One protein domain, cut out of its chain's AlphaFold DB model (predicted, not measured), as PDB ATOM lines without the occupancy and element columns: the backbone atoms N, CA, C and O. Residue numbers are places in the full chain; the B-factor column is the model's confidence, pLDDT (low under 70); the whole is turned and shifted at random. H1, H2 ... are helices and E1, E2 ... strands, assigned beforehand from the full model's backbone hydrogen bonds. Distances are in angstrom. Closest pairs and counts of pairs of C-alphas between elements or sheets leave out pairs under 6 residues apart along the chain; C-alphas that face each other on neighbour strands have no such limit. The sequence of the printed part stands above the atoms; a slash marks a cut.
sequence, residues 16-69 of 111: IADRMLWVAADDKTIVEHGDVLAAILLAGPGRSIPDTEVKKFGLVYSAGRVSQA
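AT A GLANCE: This is residues 16 to 69 of the 111 residues of an uncharacterized protein of marine sediment metagenome (UniProt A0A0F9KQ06). Two small antiparallel sheets make up a small rounded body: the three-stranded sheet E2, E1, E3 on one side and the hairpin of E4 and E5 on the other. The short helix H1 sits by the hairpin, at the end where E4 begins and E5 ends, and Gln 68 of E5 comes near Ile 30 of E2. The printed part has 54 residues, with five named strands and one named helix in the order E1, E2, E3, H1, E4, E5, and its class is mixed, helices and strands. It is compact, with a radius of gyration of the C-alphas of 10.0 A, and spans 25 by 20 by 17 A.

IN THESE COORDINATES: After residues 16 to 20, E1 takes residues 21 to 24, beginning at C-alpha 21 at (259.166, 136.901, 172.076) and 9.7 A long. E2 is residues 30 to 32, three residues. E3, residues 38 to 43, is the longest strand by residues and measures 12.2 A. H1 is residues 51 to 57, beginning at C-alpha 51 at (254.765, 126.792, 182.500) and 9.9 A long. E4 is residues 59 to 62, 9.6 A long. E5 is residues 65 to 68, 9.9 A long, and ends at C-alpha 68 at (253.643, 129.065, 169.258).

HOW THE PARTS SIT: In the sheet E2, E1, E3, the edge strands are E2 and E3, and E1 is the inner strand. E1 and E2 form a hairpin and are antiparallel at 124 degrees, with N 31 and O 22 within hydrogen-bond range at 2.8 A. E1 and E3 are antiparallel at 143 degrees, with N 23 and O 40 at 2.7 A and N 21 and O 43 at 2.9 A. H1 is not on this sheet. In H1 every O i to N i+4 pair is within hydrogen-bond range. The closest C-alphas of H1 and E4 are those of Val 54 and Val 60, 7.6 A apart. Those of H1 and E5 are Phe 57 and Gln 68, 6.6 A apart. The hairpin E4 and E5 is antiparallel at 144 degrees, with N 60 and O 67 at 2.8 A. The closest C-alphas of E2 and E5 are those of Ile 30 and Gln 68, 6.4 A apart. E1 is apart from H1, E4 and E5, and E3 is apart from E4 and E5.

THE WHOLE: The two C-alphas farthest apart are those of Ala 25 and Ala 63, at 27.4 A. The printed part has no cut. The link from E3 to H1, with 7 residues, is short; the other links between named elements are tight. The mean pLDDT of the printed part is 85.0, and residue 69 is under 70.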
ATOM      1  N   ILE A  16     263.062 127.891 178.084       86.62
ATOM      2  CA  ILE A  16     264.000 128.993 177.833       86.62
ATOM      3  C   ILE A  16     263.707 129.586 176.457       86.62
ATOM      4  O   ILE A  16     263.732 128.879 175.451       86.62
ATOM      5  N   ALA A  17     263.437 130.888 176.416       85.75
ATOM      6  CA  ALA A  17     263.294 131.624 175.173       85.75
ATOM      7  C   ALA A  17     264.650 131.720 174.460       85.75
ATOM      8  O   ALA A  17     265.614 132.242 175.009       85.75
ATOM      9  N   ASP A  18     264.721 131.240 173.223       86.31
ATOM     10  CA  ASP A  18     265.915 131.368 172.376       86.31
ATOM     11  C   ASP A  18     266.064 132.791 171.794       86.31
ATOM     12  O   ASP A  18     267.169 133.289 171.594       86.31
ATOM     13  N   ARG A  19     264.945 133.505 171.605       85.00
ATOM     14  CA  ARG A  19     264.897 134.872 171.058       85.00
ATOM     15  C   ARG A  19     263.896 135.758 171.793       85.00
ATOM     16  O   ARG A  19     263.146 135.283 172.639       85.00
ATOM     17  N   MET A  20     263.861 137.041 171.431       89.50
ATOM     18  CA  MET A  20     262.827 137.964 171.899       89.50
ATOM     19  C   MET A  20     261.448 137.561 171.373       89.50
ATOM     20  O   MET A  20     261.198 137.598 170.168       89.50
ATOM     21  N   LEU A  21     260.569 137.210 172.305       89.56
ATOM     22  CA  LEU A  21     259.166 136.901 172.076       89.56
ATOM     23  C   LEU A  21     258.309 138.039 172.616       89.56
ATOM     24  O   LEU A  21     258.529 138.518 173.733       89.56
ATOM     25  N   TRP A  22     257.323 138.440 171.830       90.88
ATOM     26  CA  TRP A  22     256.385 139.502 172.156       90.88
ATOM     27  C   TRP A  22     254.966 138.945 172.156       90.88
ATOM     28  O   TRP A  22     254.632 138.090 171.345       90.88
ATOM     29  N   VAL A  23     254.133 139.420 173.068       90.75
ATOM     30  CA  VAL A  23     252.693 139.193 173.068       90.75
ATOM     31  C   VAL A  23     252.050 140.267 172.204       90.75
ATOM     32  O   VAL A  23     252.382 141.455 172.312       90.75
ATOM     33  N   ALA A  24     251.151 139.837 171.328       89.44
ATOM     34  CA  ALA A  24     250.347 140.733 170.523       89.44
ATOM     35  C   ALA A  24     249.300 141.475 171.372       89.44
ATOM     36  O   ALA A  24     248.998 141.079 172.497       89.44
ATOM     37  N   ALA A  25     248.720 142.553 170.840       88.19
ATOM     38  CA  ALA A  25     247.716 143.354 171.557       88.19
ATOM     39  C   ALA A  25     246.443 142.568 171.949       88.19
ATOM     40  O   ALA A  25     245.678 143.008 172.803       88.19
ATOM     41  N   ASP A  26     246.204 141.421 171.315       85.94
ATOM     42  CA  ASP A  26     245.113 140.487 171.608       85.94
ATOM     43  C   ASP A  26     245.371 139.552 172.808       85.94
ATOM     44  O   ASP A  26     244.471 138.787 173.172       85.94
ATOM     45  N   ASP A  27     246.562 139.599 173.421       83.31
ATOM     46  CA  ASP A  27     246.974 138.768 174.564       83.31
ATOM     47  C   ASP A  27     246.844 137.246 174.336       83.31
ATOM     48  O   ASP A  27     246.761 136.460 175.291       83.31
ATOM     49  N   LYS A  28     246.829 136.802 173.072       84.81
ATOM     50  CA  LYS A  28     246.665 135.389 172.683       84.81
ATOM     51  C   LYS A  28     247.725 134.915 171.700       84.81
ATOM     52  O   LYS A  28     248.022 133.718 171.650       84.81
ATOM     53  N   THR A  29     248.301 135.831 170.937       84.62
ATOM     54  CA  THR A  29     249.302 135.517 169.924       84.62
ATOM     55  C   THR A  29     250.696 135.922 170.383       84.62
ATOM     56  O   THR A  29     250.896 136.990 170.965       84.62
ATOM     57  N   ILE A  30     251.670 135.053 170.105       87.88
ATOM     58  CA  ILE A  30     253.089 135.350 170.298       87.88
ATOM     59  C   ILE A  30     253.702 135.690 168.948       87.88
ATOM     60  O   ILE A  30     253.644 134.895 168.012       87.88
ATOM     61  N   VAL A  31     254.308 136.864 168.871       86.00
ATOM     62  CA  VAL A  31     254.967 137.395 167.681       86.00
ATOM     63  C   VAL A  31     256.453 137.611 167.934       86.00
ATOM     64  O   VAL A  31     256.934 137.658 169.073       86.00
ATOM     65  N   GLU A  32     257.209 137.702 166.847       84.62
ATOM     66  CA  GLU A  32     258.646 137.941 166.906       84.62
ATOM     67  C   GLU A  32     258.952 139.438 166.993       84.62
ATOM     68  O   GLU A  32     258.110 140.305 166.750       84.62
ATOM     69  N   HIS A  33     260.189 139.756 167.366       81.75
ATOM     70  CA  HIS A  33     260.645 141.137 167.383       81.75
ATOM     71  C   HIS A  33     260.557 141.771 165.985       81.75
ATOM     72  O   HIS A  33     261.104 141.232 165.025       81.75
ATOM     73  N   GLY A  34     259.911 142.936 165.899       81.06
ATOM     74  CA  GLY A  34     259.722 143.679 164.649       81.06
ATOM     75  C   GLY A  34     258.345 143.500 164.008       81.06
ATOM     76  O   GLY A  34     258.067 144.158 163.008       81.06
ATOM     77  N   ASP A  35     257.479 142.661 164.581       84.81
ATOM     78  CA  ASP A  35     256.085 142.559 164.151       84.81
ATOM     79  C   ASP A  35     255.288 143.813 164.551       84.81
ATOM     80  O   ASP A  35     255.451 144.349 165.649       84.81
ATOM     81  N   VAL A  36     254.401 144.274 163.668       86.81
ATOM     82  CA  VAL A  36     253.518 145.430 163.897       86.81
ATOM     83  C   VAL A  36     252.543 145.158 165.044       86.81
ATOM     84  O   VAL A  36     252.100 146.087 165.716       86.81
ATOM     85  N   LEU A  37     252.219 143.884 165.279       84.56
ATOM     86  CA  LEU A  37     251.322 143.468 166.350       84.56
ATOM     87  C   LEU A  37     252.015 143.374 167.715       84.56
ATOM     88  O   LEU A  37     251.317 143.233 168.717       84.56
ATOM     89  N   ALA A  38     253.350 143.460 167.778       87.88
ATOM     90  CA  ALA A  38     254.106 143.330 169.020       87.88
ATOM     91  C   ALA A  38     253.744 144.448 170.011       87.88
ATOM     92  O   ALA A  38     254.068 145.615 169.795       87.88
ATOM     93  N   ALA A  39     253.097 144.078 171.119       90.31
ATOM     94  CA  ALA A  39     252.620 145.026 172.120       90.31
ATOM     95  C   ALA A  39     253.401 144.921 173.437       90.31
ATOM     96  O   ALA A  39     253.881 145.928 173.958       90.31
ATOM     97  N   ILE A  40     253.554 143.707 173.976       90.19
ATOM     98  CA  ILE A  40     254.148 143.471 175.301       90.19
ATOM     99  C   ILE A  40     255.312 142.491 175.167       90.19
ATOM    100  O   ILE A  40     255.190 141.464 174.514       90.19
ATOM    101  N   LEU A  41     256.457 142.771 175.788       90.75
ATOM    102  CA  LEU A  41     257.578 141.829 175.791       90.75
ATOM    103  C   LEU A  41     257.246 140.625 176.688       90.75
ATOM    104  O   LEU A  41     257.093 140.794 177.896       90.75
ATOM    105  N   LEU A  42     257.188 139.416 176.116       87.81
ATOM    106  CA  LEU A  42     256.991 138.179 176.880       87.81
ATOM    107  C   LEU A  42     258.305 137.731 177.530       87.81
ATOM    108  O   LEU A  42     258.391 137.546 178.742       87.81
ATOM    109  N   ALA A  43     259.334 137.522 176.708       90.12
ATOM    110  CA  ALA A  43     260.623 137.004 177.150       90.12
ATOM    111  C   ALA A  43     261.739 137.412 176.187       90.12
ATOM    112  O   ALA A  43     261.555 137.431 174.973       90.12
ATOM    113  N   GLY A  44     262.909 137.728 176.739       88.88
ATOM    114  CA  GLY A  44     264.138 137.927 175.969       88.88
ATOM    115  C   GLY A  44     264.908 136.620 175.739       88.88
ATOM    116  O   GLY A  44     264.592 135.607 176.360       88.88
ATOM    117  N   PRO A  45     265.956 136.627 174.902       88.88
ATOM    118  CA  PRO A  45     266.829 135.467 174.741       88.88
ATOM    119  C   PRO A  45     267.449 135.045 176.085       88.88
ATOM    120  O   PRO A  45     267.887 135.884 176.873       88.88
ATOM    121  N   GLY A  46     267.461 133.743 176.362       86.50
ATOM    122  CA  GLY A  46     267.962 133.146 177.602       86.50
ATOM    123  C   GLY A  46     267.042 133.304 178.819       86.50
ATOM    124  O   GLY A  46     267.369 132.794 179.891       86.50
ATOM    125  N   ARG A  47     265.894 133.985 178.696       89.44
ATOM    126  CA  ARG A  47     264.925 134.109 179.796       89.44
ATOM    127  C   ARG A  47     264.060 132.860 179.899       89.44
ATOM    128  O   ARG A  47     263.592 132.319 178.902       89.44
ATOM    129  N   SER A  48     263.812 132.447 181.136       87.69
ATOM    130  CA  SER A  48     262.862 131.389 181.462       87.69
ATOM    131  C   SER A  48     261.422 131.919 181.374       87.69
ATOM    132  O   SER A  48     261.096 132.959 181.952       87.69
ATOM    133  N   ILE A  49     260.593 131.205 180.617       86.69
ATOM    134  CA  ILE A  49     259.152 131.367 180.455       86.69
ATOM    135  C   ILE A  49     258.479 130.364 181.399       86.69
ATOM    136  O   ILE A  49     258.744 129.163 181.284       86.69
ATOM    137  N   PRO A  50     257.610 130.807 182.318       87.38
ATOM    138  CA  PRO A  50     256.929 129.904 183.237       87.38
ATOM    139  C   PRO A  50     255.925 129.002 182.502       87.38
ATOM    140  O   PRO A  50     255.306 129.417 181.522       87.38
ATOM    141  N   ASP A  51     255.714 127.790 183.026       84.06
ATOM    142  CA  ASP A  51     254.765 126.792 182.500       84.06
ATOM    143  C   ASP A  51     253.359 127.367 182.248       84.06
ATOM    144  O   ASP A  51     252.689 127.011 181.281       84.06
ATOM    145  N   THR A  52     252.927 128.307 183.093       86.75
ATOM    146  CA  THR A  52     251.636 128.992 182.963       86.75
ATOM    147  C   THR A  52     251.501 129.721 181.634       86.75
ATOM    148  O   THR A  52     250.465 129.611 180.984       86.75
ATOM    149  N   GLU A  53     252.546 130.428 181.204       85.25
ATOM    150  CA  GLU A  53     252.551 131.160 179.933       85.25
ATOM    151  C   GLU A  53     252.744 130.202 178.757       85.25
ATOM    152  O   GLU A  53     252.075 130.329 177.734       85.25
ATOM    153  N   VAL A  54     253.592 129.183 178.929       85.44
ATOM    154  CA  VAL A  54     253.785 128.125 177.929       85.44
ATOM    155  C   VAL A  54     252.452 127.458 177.582       85.44
ATOM    156  O   VAL A  54     252.114 127.338 176.405       85.44
ATOM    157  N   LYS A  55     251.659 127.084 178.591       84.12
ATOM    158  CA  LYS A  55     250.333 126.480 178.401       84.12
ATOM    159  C   LYS A  55     249.305 127.472 177.874       84.12
ATOM    160  O   LYS A  55     248.537 127.116 176.987       84.12
ATOM    161  N   LYS A  56     249.293 128.706 178.391       85.62
ATOM    162  CA  LYS A  56     248.351 129.752 177.965       85.62
ATOM    163  C   LYS A  56     248.483 130.059 176.475       85.62
ATOM    164  O   LYS A  56     247.474 130.171 175.786       85.62
ATOM    165  N   PHE A  57     249.716 130.174 175.990       83.38
ATOM    166  CA  PHE A  57     250.001 130.528 174.604       83.38
ATOM    167  C   PHE A  57     250.218 129.315 173.692       83.38
ATOM    168  O   PHE A  57     250.372 129.497 172.488       83.38
ATOM    169  N   GLY A  58     250.231 128.089 174.223       85.31
ATOM    170  CA  GLY A  58     250.507 126.887 173.435       85.31
ATOM    171  C   GLY A  58     251.918 126.893 172.841       85.31
ATOM    172  O   GLY A  58     252.107 126.564 171.669       85.31
ATOM    173  N   LEU A  59     252.908 127.332 173.622       85.56
ATOM    174  CA  LEU A  59     254.302 127.359 173.192       85.56
ATOM    175  C   LEU A  59     254.878 125.943 173.147       85.56
ATOM    176  O   LEU A  59     254.696 125.138 174.059       85.56
ATOM    177  N   VAL A  60     255.628 125.669 172.087       84.06
ATOM    178  CA  VAL A  60     256.361 124.425 171.871       84.06
ATOM    179  C   VAL A  60     257.811 124.740 171.556       84.06
ATOM    180  O   VAL A  60     258.136 125.704 170.859       84.06
ATOM    181  N   TYR A  61     258.693 123.894 172.076       80.94
ATOM    182  CA  TYR A  61     260.109 123.924 171.758       80.94
ATOM    183  C   TYR A  61     260.388 122.905 170.655       80.94
ATOM    184  O   TYR A  61     260.264 121.700 170.875       80.94
ATOM    185  N   SER A  62     260.747 123.381 169.465       76.56
ATOM    186  CA  SER A  62     261.065 122.533 168.315       76.56
ATOM    187  C   SER A  62     262.368 122.986 167.671       76.56
ATOM    188  O   SER A  62     262.564 124.174 167.432       76.56
ATOM    189  N   ALA A  63     263.279 122.045 167.414       74.69
ATOM    190  CA  ALA A  63     264.573 122.304 166.771       74.69
ATOM    191  C   ALA A  63     265.400 123.443 167.415       74.69
ATOM    192  O   ALA A  63     266.029 124.232 166.717       74.69
ATOM    193  N   GLY A  64     265.390 123.553 168.748       74.69
ATOM    194  CA  GLY A  64     266.116 124.621 169.449       74.69
ATOM    195  C   GLY A  64     265.350 125.943 169.569       74.69
ATOM    196  O   GLY A  64     265.857 126.905 170.134       74.69
ATOM    197  N   ARG A  65     264.131 126.006 169.027       75.25
ATOM    198  CA  ARG A  65     263.372 127.235 168.816       75.25
ATOM    199  C   ARG A  65     262.062 127.182 169.604       75.25
ATOM    200  O   ARG A  65     261.279 126.252 169.431       75.25
ATOM    201  N   VAL A  66     261.800 128.192 170.439       81.38
ATOM    202  CA  VAL A  66     260.459 128.400 171.013       81.38
ATOM    203  C   VAL A  66     259.582 129.056 169.952       81.38
ATOM    204  O   VAL A  66     259.954 130.094 169.392       81.38
ATOM    205  N   SER A  67     258.433 128.446 169.685       77.12
ATOM    206  CA  SER A  67     257.404 128.968 168.789       77.12
ATOM    207  C   SER A  67     256.028 128.637 169.354       77.12
ATOM    208  O   SER A  67     255.858 127.635 170.046       77.12
ATOM    209  N   GLN A  68     255.031 129.465 169.056       80.88
ATOM    210  CA  GLN A  68     253.643 129.065 169.258       80.88
ATOM    211  C   GLN A  68     253.356 127.885 168.326       80.88
ATOM    212  O   GLN A  68     253.734 127.929 167.152       80.88
ATOM    213  N   ALA A  69     252.708 126.832 168.832       67.75
ATOM    214  CA  ALA A  69     252.039 125.874 167.964       67.75
ATOM    215  C   ALA A  69     250.901 126.638 167.293       67.75
ATOM    216  O   ALA A  69     249.776 126.655 167.788       67.75
TER     217      ALA A  69